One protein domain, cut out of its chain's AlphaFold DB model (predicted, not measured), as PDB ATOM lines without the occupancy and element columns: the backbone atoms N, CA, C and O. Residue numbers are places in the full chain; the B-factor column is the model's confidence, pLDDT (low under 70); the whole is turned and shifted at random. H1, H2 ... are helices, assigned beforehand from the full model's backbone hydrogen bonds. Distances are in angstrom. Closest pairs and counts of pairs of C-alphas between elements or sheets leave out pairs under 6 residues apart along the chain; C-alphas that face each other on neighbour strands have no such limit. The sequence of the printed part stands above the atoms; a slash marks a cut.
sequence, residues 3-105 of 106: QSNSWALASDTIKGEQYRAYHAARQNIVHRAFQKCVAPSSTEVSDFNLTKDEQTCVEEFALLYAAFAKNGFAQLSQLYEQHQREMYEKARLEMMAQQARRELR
ATOM      1  N   GLN A   3     -54.469  13.681  18.427       61.73
ATOM      2  CA  GLN A   3     -54.704  12.406  19.115       61.73
ATOM      3  C   GLN A   3     -53.620  11.354  18.811       61.73
ATOM      4  O   GLN A   3     -53.240  10.592  19.695       61.73
ATOM      5  N   SER A   4     -53.053  11.364  17.597       63.78
ATOM      6  CA  SER A   4     -51.942  10.484  17.203       63.78
ATOM      7  C   SER A   4     -50.650  10.794  17.965       63.78
ATOM      8  O   SER A   4     -49.976   9.872  18.412       63.78
ATOM      9  N   ASN A   5     -50.335  12.079  18.173       68.69
ATOM     10  CA  ASN A   5     -49.148  12.494  18.930       68.69
ATOM     11  C   ASN A   5     -49.280  12.160  20.419       68.69
ATOM     12  O   ASN A   5     -48.302  11.754  21.041       68.69
ATOM     13  N   SER A   6     -50.488  12.278  20.981       74.24
ATOM     14  CA  SER A   6     -50.753  11.876  22.366       74.24
ATOM     15  C   SER A   6     -50.591  10.367  22.561       74.24
ATOM     16  O   SER A   6     -49.971   9.954  23.538       74.24
ATOM     17  N   TRP A   7     -51.073   9.546  21.620       77.32
ATOM     18  CA  TRP A   7     -50.895   8.093  21.684       77.32
ATOM     19  C   TRP A   7     -49.431   7.668  21.507       77.32
ATOM     20  O   TRP A   7     -48.959   6.799  22.236       77.32
ATOM     21  N   ALA A   8     -48.696   8.299  20.584       78.85
ATOM     22  CA  ALA A   8     -47.270   8.038  20.389       78.85
ATOM     23  C   ALA A   8     -46.460   8.369  21.654       78.85
ATOM     24  O   ALA A   8     -45.734   7.513  22.152       78.85
ATOM     25  N   LEU A   9     -46.672   9.554  22.240       83.12
ATOM     26  CA  LEU A   9     -46.007   9.960  23.481       83.12
ATOM     27  C   LEU A   9     -46.369   9.042  24.661       83.12
ATOM     28  O   LEU A   9     -45.496   8.685  25.452       83.12
ATOM     29  N   ALA A  10     -47.637   8.628  24.773       81.47
ATOM     30  CA  ALA A  10     -48.070   7.675  25.794       81.47
ATOM     31  C   ALA A  10     -47.392   6.309  25.604       81.47
ATOM     32  O   ALA A  10     -46.877   5.740  26.564       81.47
ATOM     33  N   SER A  11     -47.332   5.804  24.368       83.57
ATOM     34  CA  SER A  11     -46.647   4.548  24.050       83.57
ATOM     35  C   SER A  11     -45.153   4.611  24.365       83.57
ATOM     36  O   SER A  11     -44.623   3.677  24.965       83.57
ATOM     37  N   ASP A  12     -44.482   5.708  24.013       84.26
ATOM     38  CA  ASP A  12     -43.053   5.890  24.276       84.26
ATOM     39  C   ASP A  12     -42.764   6.027  25.774       84.26
ATOM     40  O   ASP A  12     -41.808   5.430  26.268       84.26
ATOM     41  N   THR A  13     -43.635   6.715  26.520       86.84
ATOM     42  CA  THR A  13     -43.552   6.788  27.988       86.84
ATOM     43  C   THR A  13     -43.681   5.401  28.610       86.84
ATOM     44  O   THR A  13     -42.821   5.000  29.391       86.84
ATOM     45  N   ILE A  14     -44.694   4.625  28.204       85.23
ATOM     46  CA  ILE A  14     -44.905   3.255  28.696       85.23
ATOM     47  C   ILE A  14     -43.686   2.378  28.391       85.23
ATOM     48  O   ILE A  14     -43.205   1.664  29.271       85.23
ATOM     49  N   LYS A  15     -43.145   2.440  27.170       85.38
ATOM     50  CA  LYS A  15     -41.941   1.682  26.794       85.38
ATOM     51  C   LYS A  15     -40.721   2.107  27.611       85.38
ATOM     52  O   LYS A  15     -39.958   1.250  28.050       85.38
ATOM     53  N   GLY A  16     -40.540   3.408  27.833       86.25
ATOM     54  CA  GLY A  16     -39.452   3.949  28.647       86.25
ATOM     55  C   GLY A  16     -39.530   3.491  30.104       86.25
ATOM     56  O   GLY A  16     -38.523   3.070  30.678       86.25
ATOM     57  N   GLU A  17     -40.727   3.494  30.690       88.94
ATOM     58  CA  GLU A  17     -40.965   2.981  32.041       88.94
ATOM     59  C   GLU A  17     -40.747   1.471  32.131       88.94
ATOM     60  O   GLU A  17     -40.071   1.011  33.052       88.94
ATOM     61  N   GLN A  18     -41.235   0.701  31.155       84.74
ATOM     62  CA  GLN A  18     -40.989  -0.741  31.073       84.74
ATOM     63  C   GLN A  18     -39.494  -1.051  30.970       84.74
ATOM     64  O   GLN A  18     -38.998  -1.925  31.683       84.74
ATOM     65  N   TYR A  19     -38.754  -0.310  30.141       84.98
ATOM     66  CA  TYR A  19     -37.305  -0.445  30.017       84.98
ATOM     67  C   TYR A  19     -36.601  -0.133  31.343       84.98
ATOM     68  O   TYR A  19     -35.807  -0.938  31.836       84.98
ATOM     69  N   ARG A  20     -36.931   0.997  31.980       87.43
ATOM     70  CA  ARG A  20     -36.369   1.375  33.286       87.43
ATOM     71  C   ARG A  20     -36.662   0.317  34.351       87.43
ATOM     72  O   ARG A  20     -35.751  -0.076  35.080       87.43
ATOM     73  N   ALA A  21     -37.907  -0.147  34.437       87.58
ATOM     74  CA  ALA A  21     -38.328  -1.168  35.389       87.58
ATOM     75  C   ALA A  21     -37.599  -2.496  35.147       87.58
ATOM     76  O   ALA A  21     -37.107  -3.101  36.098       87.58
ATOM     77  N   TYR A  22     -37.451  -2.911  33.885       85.05
ATOM     78  CA  TYR A  22     -36.700  -4.107  33.506       85.05
ATOM     79  C   TYR A  22     -35.232  -4.023  33.938       85.05
ATOM     80  O   TYR A  22     -34.717  -4.944  34.574       85.05
ATOM     81  N   HIS A  23     -34.559  -2.905  33.654       88.67
ATOM     82  CA  HIS A  23     -33.158  -2.717  34.031       88.67
ATOM     83  C   HIS A  23     -32.960  -2.656  35.549       88.67
ATOM     84  O   HIS A  23     -32.036  -3.290  36.063       88.67
ATOM     85  N   ALA A  24     -33.844  -1.965  36.273       91.24
ATOM     86  CA  ALA A  24     -33.815  -1.925  37.733       91.24
ATOM     87  C   ALA A  24     -34.056  -3.315  38.345       91.24
ATOM     88  O   ALA A  24     -33.321  -3.740  39.238       91.24
ATOM     89  N   ALA A  25     -35.039  -4.063  37.835       87.38
ATOM     90  CA  ALA A  25     -35.306  -5.431  38.272       87.38
ATOM     91  C   ALA A  25     -34.095  -6.339  38.024       87.38
ATOM     92  O   ALA A  25     -33.652  -7.028  38.941       87.38
ATOM     93  N   ARG A  26     -33.500  -6.280  36.825       87.05
ATOM     94  CA  ARG A  26     -32.290  -7.038  36.479       87.05
ATOM     95  C   ARG A  26     -31.135  -6.744  37.436       87.05
ATOM     96  O   ARG A  26     -30.523  -7.683  37.938       87.05
ATOM     97  N   GLN A  27     -30.851  -5.472  37.716       91.10
ATOM     98  CA  GLN A  27     -29.789  -5.088  38.653       91.10
ATOM     99  C   GLN A  27     -30.054  -5.614  40.069       91.10
ATOM    100  O   GLN A  27     -29.151  -6.167  40.692       91.10
ATOM    101  N   ASN A  28     -31.296  -5.521  40.546       90.04
ATOM    102  CA  ASN A  28     -31.683  -6.041  41.858       90.04
ATOM    103  C   ASN A  28     -31.511  -7.564  41.960       90.04
ATOM    104  O   ASN A  28     -31.090  -8.062  43.002       90.04
ATOM    105  N   ILE A  29     -31.830  -8.308  40.898       88.74
ATOM    106  CA  ILE A  29     -31.670  -9.770  40.855       88.74
ATOM    107  C   ILE A  29     -30.195 -10.144  40.913       88.74
ATOM    108  O   ILE A  29     -29.821 -10.978  41.730       88.74
ATOM    109  N   VAL A  30     -29.364  -9.498  40.090       89.52
ATOM    110  CA  VAL A  30     -27.912  -9.720  40.096       89.52
ATOM    111  C   VAL A  30     -27.345  -9.401  41.476       89.52
ATOM    112  O   VAL A  30     -26.655 -10.228  42.057       89.52
ATOM    113  N   HIS A  31     -27.704  -8.255  42.054       90.01
ATOM    114  CA  HIS A  31     -27.254  -7.881  43.392       90.01
ATOM    115  C   HIS A  31     -27.624  -8.931  44.450       90.01
ATOM    116  O   HIS A  31     -26.772  -9.336  45.237       90.01
ATOM    117  N   ARG A  32     -28.866  -9.433  44.432       89.88
ATOM    118  CA  ARG A  32     -29.313 -10.503  45.339       89.88
ATOM    119  C   ARG A  32     -28.576 -11.820  45.104       89.88
ATOM    120  O   ARG A  32     -28.247 -12.485  46.080       89.88
ATOM    121  N   ALA A  33     -28.323 -12.188  43.848       90.45
ATOM    122  CA  ALA A  33     -27.578 -13.396  43.507       90.45
ATOM    123  C   ALA A  33     -26.160 -13.332  44.089       90.45
ATOM    124  O   ALA A  33     -25.750 -14.239  44.805       90.45
ATOM    125  N   PHE A  34     -25.455 -12.215  43.888       88.73
ATOM    126  CA  PHE A  34     -24.118 -12.012  44.449       88.73
ATOM    127  C   PHE A  34     -24.129 -11.977  45.981       88.73
ATOM    128  O   PHE A  34     -23.304 -12.632  46.598       88.73
ATOM    129  N   GLN A  35     -25.103 -11.313  46.612       88.91
ATOM    130  CA  GLN A  35     -25.238 -11.324  48.077       88.91
ATOM    131  C   GLN A  35     -25.475 -12.719  48.672       88.91
ATOM    132  O   GLN A  35     -25.197 -12.931  49.851       88.91
ATOM    133  N   LYS A  36     -26.073 -13.636  47.906       88.63
ATOM    134  CA  LYS A  36     -26.407 -14.989  48.368       88.63
ATOM    135  C   LYS A  36     -25.328 -16.012  48.047       88.63
ATOM    136  O   LYS A  36     -25.112 -16.902  48.858       88.63
ATOM    137  N   CYS A  37     -24.703 -15.891  46.882       88.33
ATOM    138  CA  CYS A  37     -23.785 -16.892  46.354       88.33
ATOM    139  C   CYS A  37     -22.317 -16.545  46.574       88.33
ATOM    140  O   CYS A  37     -21.517 -17.456  46.726       88.33
ATOM    141  N   VAL A  38     -21.964 -15.259  46.593       85.36
ATOM    142  CA  VAL A  38     -20.572 -14.812  46.694       85.36
ATOM    143  C   VAL A  38     -20.312 -14.374  48.125       85.36
ATOM    144  O   VAL A  38     -20.918 -13.419  48.623       85.36
ATOM    145  N   ALA A  39     -19.423 -15.088  48.812       74.88
ATOM    146  CA  ALA A  39     -19.006 -14.691  50.146       74.88
ATOM    147  C   ALA A  39     -18.212 -13.377  50.050       74.88
ATOM    148  O   ALA A  39     -17.322 -13.264  49.203       74.88
ATOM    149  N   PRO A  40     -18.488 -12.369  50.896       71.15
ATOM    150  CA  PRO A  40     -17.661 -11.174  50.948       71.15
ATOM    151  C   PRO A  40     -16.272 -11.557  51.474       71.15
ATOM    152  O   PRO A  40     -16.053 -11.659  52.679       71.15
ATOM    153  N   SER A  41     -15.337 -11.807  50.561       63.22
ATOM    154  CA  SER A  41     -13.929 -12.017  50.881       63.22
ATOM    155  C   SER A  41     -13.295 -10.670  51.228       63.22
ATOM    156  O   SER A  41     -13.312  -9.738  50.426       63.22
ATOM    157  N   SER A  42     -12.756 -10.549  52.441       60.23
ATOM    158  CA  SER A  42     -11.981  -9.380  52.877       60.23
ATOM    159  C   SER A  42     -10.478  -9.529  52.615       60.23
ATOM    160  O   SER A  42      -9.717  -8.617  52.931       60.23
ATOM    161  N   THR A  43     -10.038 -10.669  52.074       54.83
ATOM    162  CA  THR A  43      -8.635 -11.110  52.179       54.83
ATOM    163  C   THR A  43      -7.963 -11.489  50.871       54.83
ATOM    164  O   THR A  43      -6.751 -11.679  50.872       54.83
ATOM    165  N   GLU A  44      -8.675 -11.551  49.753       55.64
ATOM    166  CA  GLU A  44      -8.060 -11.902  48.475       55.64
ATOM    167  C   GLU A  44      -8.418 -10.853  47.434       55.64
ATOM    168  O   GLU A  44      -9.573 -10.447  47.311       55.64
ATOM    169  N   VAL A  45      -7.399 -10.382  46.709       55.94
ATOM    170  CA  VAL A  45      -7.582  -9.680  45.440       55.94
ATOM    171  C   VAL A  45      -8.411 -10.632  44.595       55.94
ATOM    172  O   VAL A  45      -7.878 -11.619  44.103       55.94
ATOM    173  N   SER A  46      -9.725 -10.410  44.532       58.38
ATOM    174  CA  SER A  46     -10.593 -11.285  43.769       58.38
ATOM    175  C   SER A  46     -10.143 -11.158  42.324       58.38
ATOM    176  O   SER A  46     -10.391 -10.128  41.685       58.38
ATOM    177  N   ASP A  47      -9.481 -12.189  41.801       62.93
ATOM    178  CA  ASP A  47      -9.551 -12.463  40.377       62.93
ATOM    179  C   ASP A  47     -11.036 -12.322  40.051       62.93
ATOM    180  O   ASP A  47     -11.859 -12.924  40.734       62.93
ATOM    181  N   PHE A  48     -11.409 -11.427  39.136       72.42
ATOM    182  CA  PHE A  48     -12.803 -11.050  38.846       72.42
ATOM    183  C   PHE A  48     -13.633 -12.214  38.239       72.42
ATOM    184  O   PHE A  48     -14.540 -12.004  37.438       72.42
ATOM    185  N   ASN A  49     -13.297 -13.448  38.605       82.04
ATOM    186  CA  ASN A  49     -13.830 -14.725  38.206       82.04
ATOM    187  C   ASN A  49     -14.530 -15.358  39.411       82.04
ATOM    188  O   ASN A  49     -13.972 -15.439  40.502       82.04
ATOM    189  N   LEU A  50     -15.741 -15.852  39.185       82.47
ATOM    190  CA  LEU A  50     -16.438 -16.681  40.160       82.47
ATOM    191  C   LEU A  50     -15.760 -18.052  40.234       82.47
ATOM    192  O   LEU A  50     -15.364 -18.616  39.207       82.47
ATOM    193  N   THR A  51     -15.671 -18.620  41.433       87.57
ATOM    194  CA  THR A  51     -15.384 -20.052  41.576       87.57
ATOM    195  C   THR A  51     -16.496 -20.870  40.907       87.57
ATOM    196  O   THR A  51     -17.611 -20.389  40.702       87.57
ATOM    197  N   LYS A  52     -16.221 -22.133  40.555       89.09
ATOM    198  CA  LYS A  52     -17.236 -23.003  39.928       89.09
ATOM    199  C   LYS A  52     -18.491 -23.154  40.796       89.09
ATOM    200  O   LYS A  52     -19.594 -23.202  40.255       89.09
ATOM    201  N   ASP A  53     -18.325 -23.185  42.114       88.67
ATOM    202  CA  ASP A  53     -19.432 -23.315  43.064       88.67
ATOM    203  C   ASP A  53     -20.265 -22.028  43.122       88.67
ATOM    204  O   ASP A  53     -21.494 -22.079  43.059       88.67
ATOM    205  N   GLU A  54     -19.616 -20.859  43.143       90.05
ATOM    206  CA  GLU A  54     -20.306 -19.564  43.074       90.05
ATOM    207  C   GLU A  54     -21.036 -19.380  41.744       90.05
ATOM    208  O   GLU A  54     -22.183 -18.931  41.726       90.05
ATOM    209  N   GLN A  55     -20.400 -19.756  40.631       89.91
ATOM    210  CA  GLN A  55     -21.023 -19.728  39.311       89.91
ATOM    211  C   GLN A  55     -22.271 -20.618  39.283       89.91
ATOM    212  O   GLN A  55     -23.338 -20.154  38.883       89.91
ATOM    213  N   THR A  56     -22.157 -21.859  39.763       92.87
ATOM    214  CA  THR A  56     -23.280 -22.806  39.838       92.87
ATOM    215  C   THR A  56     -24.410 -22.235  40.695       92.87
ATOM    216  O   THR A  56     -25.561 -22.223  40.266       92.87
ATOM    217  N   CYS A  57     -24.093 -21.658  41.859       92.75
ATOM    218  CA  CYS A  57     -25.087 -21.015  42.719       92.75
ATOM    219  C   CYS A  57     -25.805 -19.851  42.016       92.75
ATOM    220  O   CYS A  57     -27.027 -19.724  42.110       92.75
ATOM    221  N   VAL A  58     -25.074 -18.999  41.288       92.06
ATOM    222  CA  VAL A  58     -25.671 -17.873  40.550       92.06
ATOM    223  C   VAL A  58     -26.577 -18.373  39.422       92.06
ATOM    224  O   VAL A  58     -27.662 -17.819  39.222       92.06
ATOM    225  N   GLU A  59     -26.173 -19.424  38.708       91.31
ATOM    226  CA  GLU A  59     -26.973 -20.055  37.651       91.31
ATOM    227  C   GLU A  59     -28.259 -20.682  38.211       91.31
ATOM    228  O   GLU A  59     -29.352 -20.420  37.697       91.31
ATOM    229  N   GLU A  60     -28.172 -21.423  39.317       91.96
ATOM    230  CA  GLU A  60     -29.334 -21.990  40.012       91.96
ATOM    231  C   GLU A  60     -30.272 -20.901  40.539       91.96
ATOM    232  O   GLU A  60     -31.493 -20.978  40.355       91.96
ATOM    233  N   PHE A  61     -29.723 -19.839  41.132       92.44
ATOM    234  CA  PHE A  61     -30.508 -18.695  41.586       92.44
ATOM    235  C   PHE A  61     -31.245 -18.028  40.420       92.44
ATOM    236  O   PHE A  61     -32.426 -17.693  40.545       92.44
ATOM    237  N   ALA A  62     -30.582 -17.857  39.274       89.38
ATOM    238  CA  ALA A  62     -31.197 -17.296  38.077       89.38
ATOM    239  C   ALA A  62     -32.341 -18.181  37.554       89.38
ATOM    240  O   ALA A  62     -33.402 -17.654  37.201       89.38
ATOM    241  N   LEU A  63     -32.170 -19.507  37.552       89.50
ATOM    242  CA  LEU A  63     -33.217 -20.460  37.164       89.50
ATOM    243  C   LEU A  63     -34.420 -20.411  38.114       89.50
ATOM    244  O   LEU A  63     -35.564 -20.298  37.660       89.50
ATOM    245  N   LEU A  64     -34.175 -20.434  39.426       89.54
ATOM    246  CA  LEU A  64     -35.220 -20.343  40.446       89.54
ATOM    247  C   LEU A  64     -35.968 -19.012  40.367       89.54
ATOM    248  O   LEU A  64     -37.200 -18.986  40.407       89.54
ATOM    249  N   TYR A  65     -35.243 -17.906  40.196       87.29
ATOM    250  CA  TYR A  65     -35.852 -16.593  40.031       87.29
ATOM    251  C   TYR A  65     -36.684 -16.520  38.746       87.29
ATOM    252  O   TYR A  65     -37.793 -15.987  38.767       87.29
ATOM    253  N   ALA A  66     -36.201 -17.080  37.635       84.14
ATOM    254  CA  ALA A  66     -36.958 -17.128  36.387       84.14
ATOM    255  C   ALA A  66     -38.258 -17.935  36.539       84.14
ATOM    256  O   ALA A  66     -39.301 -17.509  36.037       84.14
ATOM    257  N   ALA A  67     -38.230 -19.061  37.257       84.27
ATOM    258  CA  ALA A  67     -39.429 -19.838  37.572       84.27
ATOM    259  C   ALA A  67     -40.402 -19.049  38.469       84.27
ATOM    260  O   ALA A  67     -41.596 -18.978  38.172       84.27
ATOM    261  N   PHE A  68     -39.892 -18.393  39.515       86.34
ATOM    262  CA  PHE A  68     -40.684 -17.531  40.395       86.34
ATOM    263  C   PHE A  68     -41.340 -16.375  39.626       86.34
ATOM    264  O   PHE A  68     -42.542 -16.146  39.759       86.34
ATOM    265  N   ALA A  69     -40.583 -15.688  38.770       82.43
ATOM    266  CA  ALA A  69     -41.077 -14.583  37.956       82.43
ATOM    267  C   ALA A  69     -42.138 -15.041  36.945       82.43
ATOM    268  O   ALA A  69     -43.161 -14.374  36.798       82.43
ATOM    269  N   LYS A  70     -41.944 -16.194  36.287       81.37
ATOM    270  CA  LYS A  70     -42.947 -16.783  35.381       81.37
ATOM    271  C   LYS A  70     -44.244 -17.125  36.112       81.37
ATOM    272  O   LYS A  70     -45.317 -16.796  35.617       81.37
ATOM    273  N   ASN A  71     -44.150 -17.735  37.292       82.72
ATOM    274  CA  ASN A  71     -45.324 -18.076  38.097       82.72
ATOM    275  C   ASN A  71     -46.048 -16.823  38.604       82.72
ATOM    276  O   ASN A  71     -47.272 -16.753  38.523       82.72
ATOM    277  N   GLY A  72     -45.305 -15.808  39.054       79.77
ATOM    278  CA  GLY A  72     -45.877 -14.516  39.440       79.77
ATOM    279  C   GLY A  72     -46.569 -13.817  38.268       79.77
ATOM    280  O   GLY A  72     -47.685 -13.323  38.415       79.77
ATOM    281  N   PHE A  73     -45.959 -13.834  37.079       78.05
ATOM    282  CA  PHE A  73     -46.577 -13.294  35.868       78.05
ATOM    283  C   PHE A  73     -47.855 -14.049  35.487       78.05
ATOM    284  O   PHE A  73     -48.848 -13.416  35.136       78.05
ATOM    285  N   ALA A  74     -47.864 -15.381  35.589       79.12
ATOM    286  CA  ALA A  74     -49.052 -16.188  35.319       79.12
ATOM    287  C   ALA A  74     -50.199 -15.856  36.287       79.12
ATOM    288  O   ALA A  74     -51.322 -15.636  35.839       79.12
ATOM    289  N   GLN A  75     -49.915 -15.737  37.589       78.92
ATOM    290  CA  GLN A  75     -50.906 -15.342  38.598       78.92
ATOM    291  C   GLN A  75     -51.473 -13.943  38.328       78.92
ATOM    292  O   GLN A  75     -52.688 -13.751  38.346       78.92
ATOM    293  N   LEU A  76     -50.611 -12.967  38.026       76.46
ATOM    294  CA  LEU A  76     -51.047 -11.606  37.703       76.46
ATOM    295  C   LEU A  76     -51.851 -11.552  36.401       76.46
ATOM    296  O   LEU A  76     -52.844 -10.834  36.333       76.46
ATOM    297  N   SER A  77     -51.459 -12.326  35.388       80.20
ATOM    298  CA  SER A  77     -52.186 -12.407  34.115       80.20
ATOM    299  C   SER A  77     -53.578 -13.001  34.313       80.20
ATOM    300  O   SER A  77     -54.548 -12.460  33.794       80.20
ATOM    301  N   GLN A  78     -53.701 -14.050  35.131       81.48
ATOM    302  CA  GLN A  78     -54.993 -14.639  35.491       81.48
ATOM    303  C   GLN A  78     -55.893 -13.641  36.228       81.48
ATOM    304  O   GLN A  78     -57.062 -13.501  35.872       81.48
ATOM    305  N   LEU A  79     -55.352 -12.908  37.208       82.83
ATOM    306  CA  LEU A  79     -56.092 -11.860  37.921       82.83
ATOM    307  C   LEU A  79     -56.523 -10.724  36.985       82.83
ATOM    308  O   LEU A  79     -57.645 -10.231  37.086       82.83
ATOM    309  N   TYR A  80     -55.656 -10.323  36.053       81.84
ATOM    310  CA  TYR A  80     -55.971  -9.300  35.060       81.84
ATOM    311  C   TYR A  80     -57.082  -9.752  34.107       81.84
ATOM    312  O   TYR A  80     -58.034  -9.006  33.881       81.84
ATOM    313  N   GLU A  81     -57.003 -10.977  33.586       83.44
ATOM    314  CA  GLU A  81     -58.055 -11.556  32.749       83.44
ATOM    315  C   GLU A  81     -59.378 -11.687  33.505       83.44
ATOM    316  O   GLU A  81     -60.429 -11.367  32.951       83.44
ATOM    317  N   GLN A  82     -59.341 -12.128  34.765       87.31
ATOM    318  CA  GLN A  82     -60.528 -12.203  35.612       87.31
ATOM    319  C   GLN A  82     -61.158 -10.817  35.786       87.31
ATOM    320  O   GLN A  82     -62.345 -10.650  35.515       87.31
ATOM    321  N   HIS A  83     -60.363  -9.809  36.148       86.43
ATOM    322  CA  HIS A  83     -60.844  -8.436  36.282       86.43
ATOM    323  C   HIS A  83     -61.428  -7.899  34.965       86.43
ATOM    324  O   HIS A  83     -62.470  -7.244  34.962       86.43
ATOM    325  N   GLN A  84     -60.796  -8.181  33.821       82.62
ATOM    326  CA  GLN A  84     -61.354  -7.803  32.521       82.62
ATOM    327  C   GLN A  84     -62.716  -8.463  32.278       82.62
ATOM    328  O   GLN A  84     -63.647  -7.772  31.862       82.62
ATOM    329  N   ARG A  85     -62.858  -9.763  32.566       87.07
ATOM    330  CA  ARG A  85     -64.139 -10.482  32.445       87.07
ATOM    331  C   ARG A  85     -65.212  -9.857  33.337       87.07
ATOM    332  O   ARG A  85     -66.288  -9.549  32.834       87.07
ATOM    333  N   GLU A  86     -64.897  -9.577  34.600       90.35
ATOM    334  CA  GLU A  86     -65.814  -8.926  35.547       90.35
ATOM    335  C   GLU A  86     -66.260  -7.536  35.058       90.35
ATOM    336  O   GLU A  86     -67.439  -7.190  35.136       90.35
ATOM    337  N   MET A  87     -65.348  -6.745  34.483       83.37
ATOM    338  CA  MET A  87     -65.679  -5.434  33.910       83.37
ATOM    339  C   MET A  87     -66.578  -5.544  32.670       83.37
ATOM    340  O   MET A  87     -67.521  -4.761  32.533       83.37
ATOM    341  N   TYR A  88     -66.333  -6.519  31.785       88.88
ATOM    342  CA  TYR A  88     -67.206  -6.784  30.634       88.88
ATOM    343  C   TYR A  88     -68.599  -7.256  31.065       88.88
ATOM    344  O   TYR A  88     -69.603  -6.798  30.515       88.88
ATOM    345  N   GLU A  89     -68.678  -8.141  32.059       90.02
ATOM    346  CA  GLU A  89     -69.948  -8.607  32.622       90.02
ATOM    347  C   GLU A  89     -70.726  -7.463  33.273       90.02
ATOM    348  O   GLU A  89     -71.917  -7.293  33.000       90.02
ATOM    349  N   LYS A  90     -70.048  -6.616  34.052       89.04
ATOM    350  CA  LYS A  90     -70.646  -5.419  34.646       89.04
ATOM    351  C   LYS A  90     -71.184  -4.464  33.580       89.04
ATOM    352  O   LYS A  90     -72.335  -4.049  33.675       89.04
ATOM    353  N   ALA A  91     -70.405  -4.168  32.539       86.87
ATOM    354  CA  ALA A  91     -70.844  -3.306  31.440       86.87
ATOM    355  C   ALA A  91     -72.069  -3.883  30.708       86.87
ATOM    356  O   ALA A  91     -73.006  -3.155  30.370       86.87
ATOM    357  N   ARG A  92     -72.104  -5.206  30.504       86.56
ATOM    358  CA  ARG A  92     -73.260  -5.899  29.920       86.56
ATOM    359  C   ARG A  92     -74.504  -5.779  30.805       86.56
ATOM    360  O   ARG A  92     -75.581  -5.484  30.286       86.56
ATOM    361  N   LEU A  93     -74.373  -5.981  32.116       91.18
ATOM    362  CA  LEU A  93     -75.476  -5.833  33.073       91.18
ATOM    363  C   LEU A  93     -75.979  -4.387  33.147       91.18
ATOM    364  O   LEU A  93     -77.187  -4.159  33.165       91.18
ATOM    365  N   GLU A  94     -75.075  -3.406  33.127       89.74
ATOM    366  CA  GLU A  94     -75.430  -1.986  33.080       89.74
ATOM    367  C   GLU A  94     -76.203  -1.637  31.800       89.74
ATOM    368  O   GLU A  94     -77.211  -0.933  31.875       89.74
ATOM    369  N   MET A  95     -75.803  -2.175  30.642       87.42
ATOM    370  CA  MET A  95     -76.550  -2.000  29.390       87.42
ATOM    371  C   MET A  95     -77.946  -2.627  29.450       87.42
ATOM    372  O   MET A  95     -78.916  -1.977  29.063       87.42
ATOM    373  N   MET A  96     -78.072  -3.849  29.978       86.85
ATOM    374  CA  MET A  96     -79.376  -4.501  30.158       86.85
ATOM    375  C   MET A  96     -80.276  -3.709  31.115       86.85
ATOM    376  O   MET A  96     -81.448  -3.483  30.822       86.85
ATOM    377  N   ALA A  97     -79.727  -3.204  32.223       89.13
ATOM    378  CA  ALA A  97     -80.463  -2.363  33.161       89.13
ATOM    379  C   ALA A  97     -80.898  -1.029  32.531       89.13
ATOM    380  O   ALA A  97     -81.998  -0.544  32.800       89.13
ATOM    381  N   GLN A  98     -80.065  -0.424  31.679       87.43
ATOM    382  CA  GLN A  98     -80.431   0.783  30.935       87.43
ATOM    383  C   GLN A  98     -81.524   0.516  29.895       87.43
ATOM    384  O   GLN A  98     -82.422   1.345  29.755       87.43
ATOM    385  N   GLN A  99     -81.478  -0.622  29.197       85.27
ATOM    386  CA  GLN A  99     -82.521  -1.035  28.252       85.27
ATOM    387  C   GLN A  99     -83.855  -1.277  28.968       85.27
ATOM    388  O   GLN A  99     -84.846  -0.648  28.607       85.27
ATOM    389  N   ALA A 100     -83.862  -2.043  30.063       85.80
ATOM    390  CA  ALA A 100     -85.067  -2.275  30.866       85.80
ATOM    391  C   ALA A 100     -85.676  -0.967  31.415       85.80
ATOM    392  O   ALA A 100     -86.892  -0.787  31.439       85.80
ATOM    393  N   ARG A 101     -84.836   0.004  31.808       84.67
ATOM    394  CA  ARG A 101     -85.296   1.344  32.224       84.67
ATOM    395  C   ARG A 101     -85.924   2.154  31.090       84.67
ATOM    396  O   ARG A 101     -86.728   3.037  31.380       84.67
ATOM    397  N   ARG A 102     -85.530   1.920  29.834       83.47
ATOM    398  CA  ARG A 102     -86.145   2.568  28.664       83.47
ATOM    399  C   ARG A 102     -87.486   1.925  28.326       83.47
ATOM    400  O   ARG A 102     -88.420   2.659  28.038       83.47
ATOM    401  N   GLU A 103     -87.590   0.602  28.432       80.70
ATOM    402  CA  GLU A 103     -88.840  -0.134  28.188       80.70
ATOM    403  C   GLU A 103     -89.929   0.202  29.215       80.70
ATOM    404  O   GLU A 103     -91.070   0.392  28.830       80.70
ATOM    405  N   LEU A 104     -89.584   0.390  30.495       76.94
ATOM    406  CA  LEU A 104     -90.547   0.802  31.535       76.94
ATOM    407  C   LEU A 104     -91.044   2.258  31.410       76.94
ATOM    408  O   LEU A 104     -91.927   2.666  32.163       76.94
ATOM    409  N   ARG A 105     -90.435   3.075  30.540       69.35
ATOM    410  CA  ARG A 105     -90.808   4.487  30.320       69.35
ATOM    411  C   ARG A 105     -91.709   4.695  29.096       69.35
ATOM    412  O   ARG A 105     -92.081   5.841  28.841       69.35
TER     413      ARG A 105
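Overview. This is residues 3 to 105 of the 106 residues of an uncharacterized protein of Trypanosoma cruzi (strain CL Brener) (UniProt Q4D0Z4). Two long helices, H1 and H2, make a narrow, open V, a helical hairpin whose arms meet only near the end of H1 and the beginning of H2. The loop that joins them sticks out past the point of the V with residues 40 to 49, and H2, the longer arm, makes most of the length. The printed part has 103 residues with two named helices, H1 then H2, and no named strand, and its class is all helix. It is extended, with a radius of gyration of the C-alphas of 24.7 A and spans of 86 by 33 by 18 A.

Along the chain. H1 runs from residue 3 to residue 37, 50.6 A from first to last C-alpha, beginning at C-alpha 3 at (-54.704, 12.406, 19.115) and ending at C-alpha 37 at (-23.785, -16.892, 46.354). Residues 38 to 51 hold no named element. H2 covers residues 52 to 103, 76.1 A from first to last C-alpha, and ends at C-alpha 103 at (-88.840, -0.134, 28.188).

Arrangement. H1 and H2 form a helical hairpin. They touch through residues 33 to 37 of H1 and residues 54 to 62 of H2 alone, and their closest C-alphas, those of Cys 37 and Glu 54, are 5.5 A apart. They run opposite ways at a steep tilt of 35.2 degrees, only just past shallow. Residues 3 to 28 of H1 stand free, and so do residues 66 to 105, of which 66 to 103 belong to H2. In both helices every O i to N i+4 pair is within hydrogen-bond range.

Size, cuts and confidence. The two C-alphas farthest apart, those of Thr 43 and Arg 105, are 86.4 A apart. The printed part has no cut, and the link from H1 to H2, 14 residues, is long. The mean pLDDT of the printed part is 83.0, and residues 3 to 5, residues 41 to 47 and residue 105 are under 70.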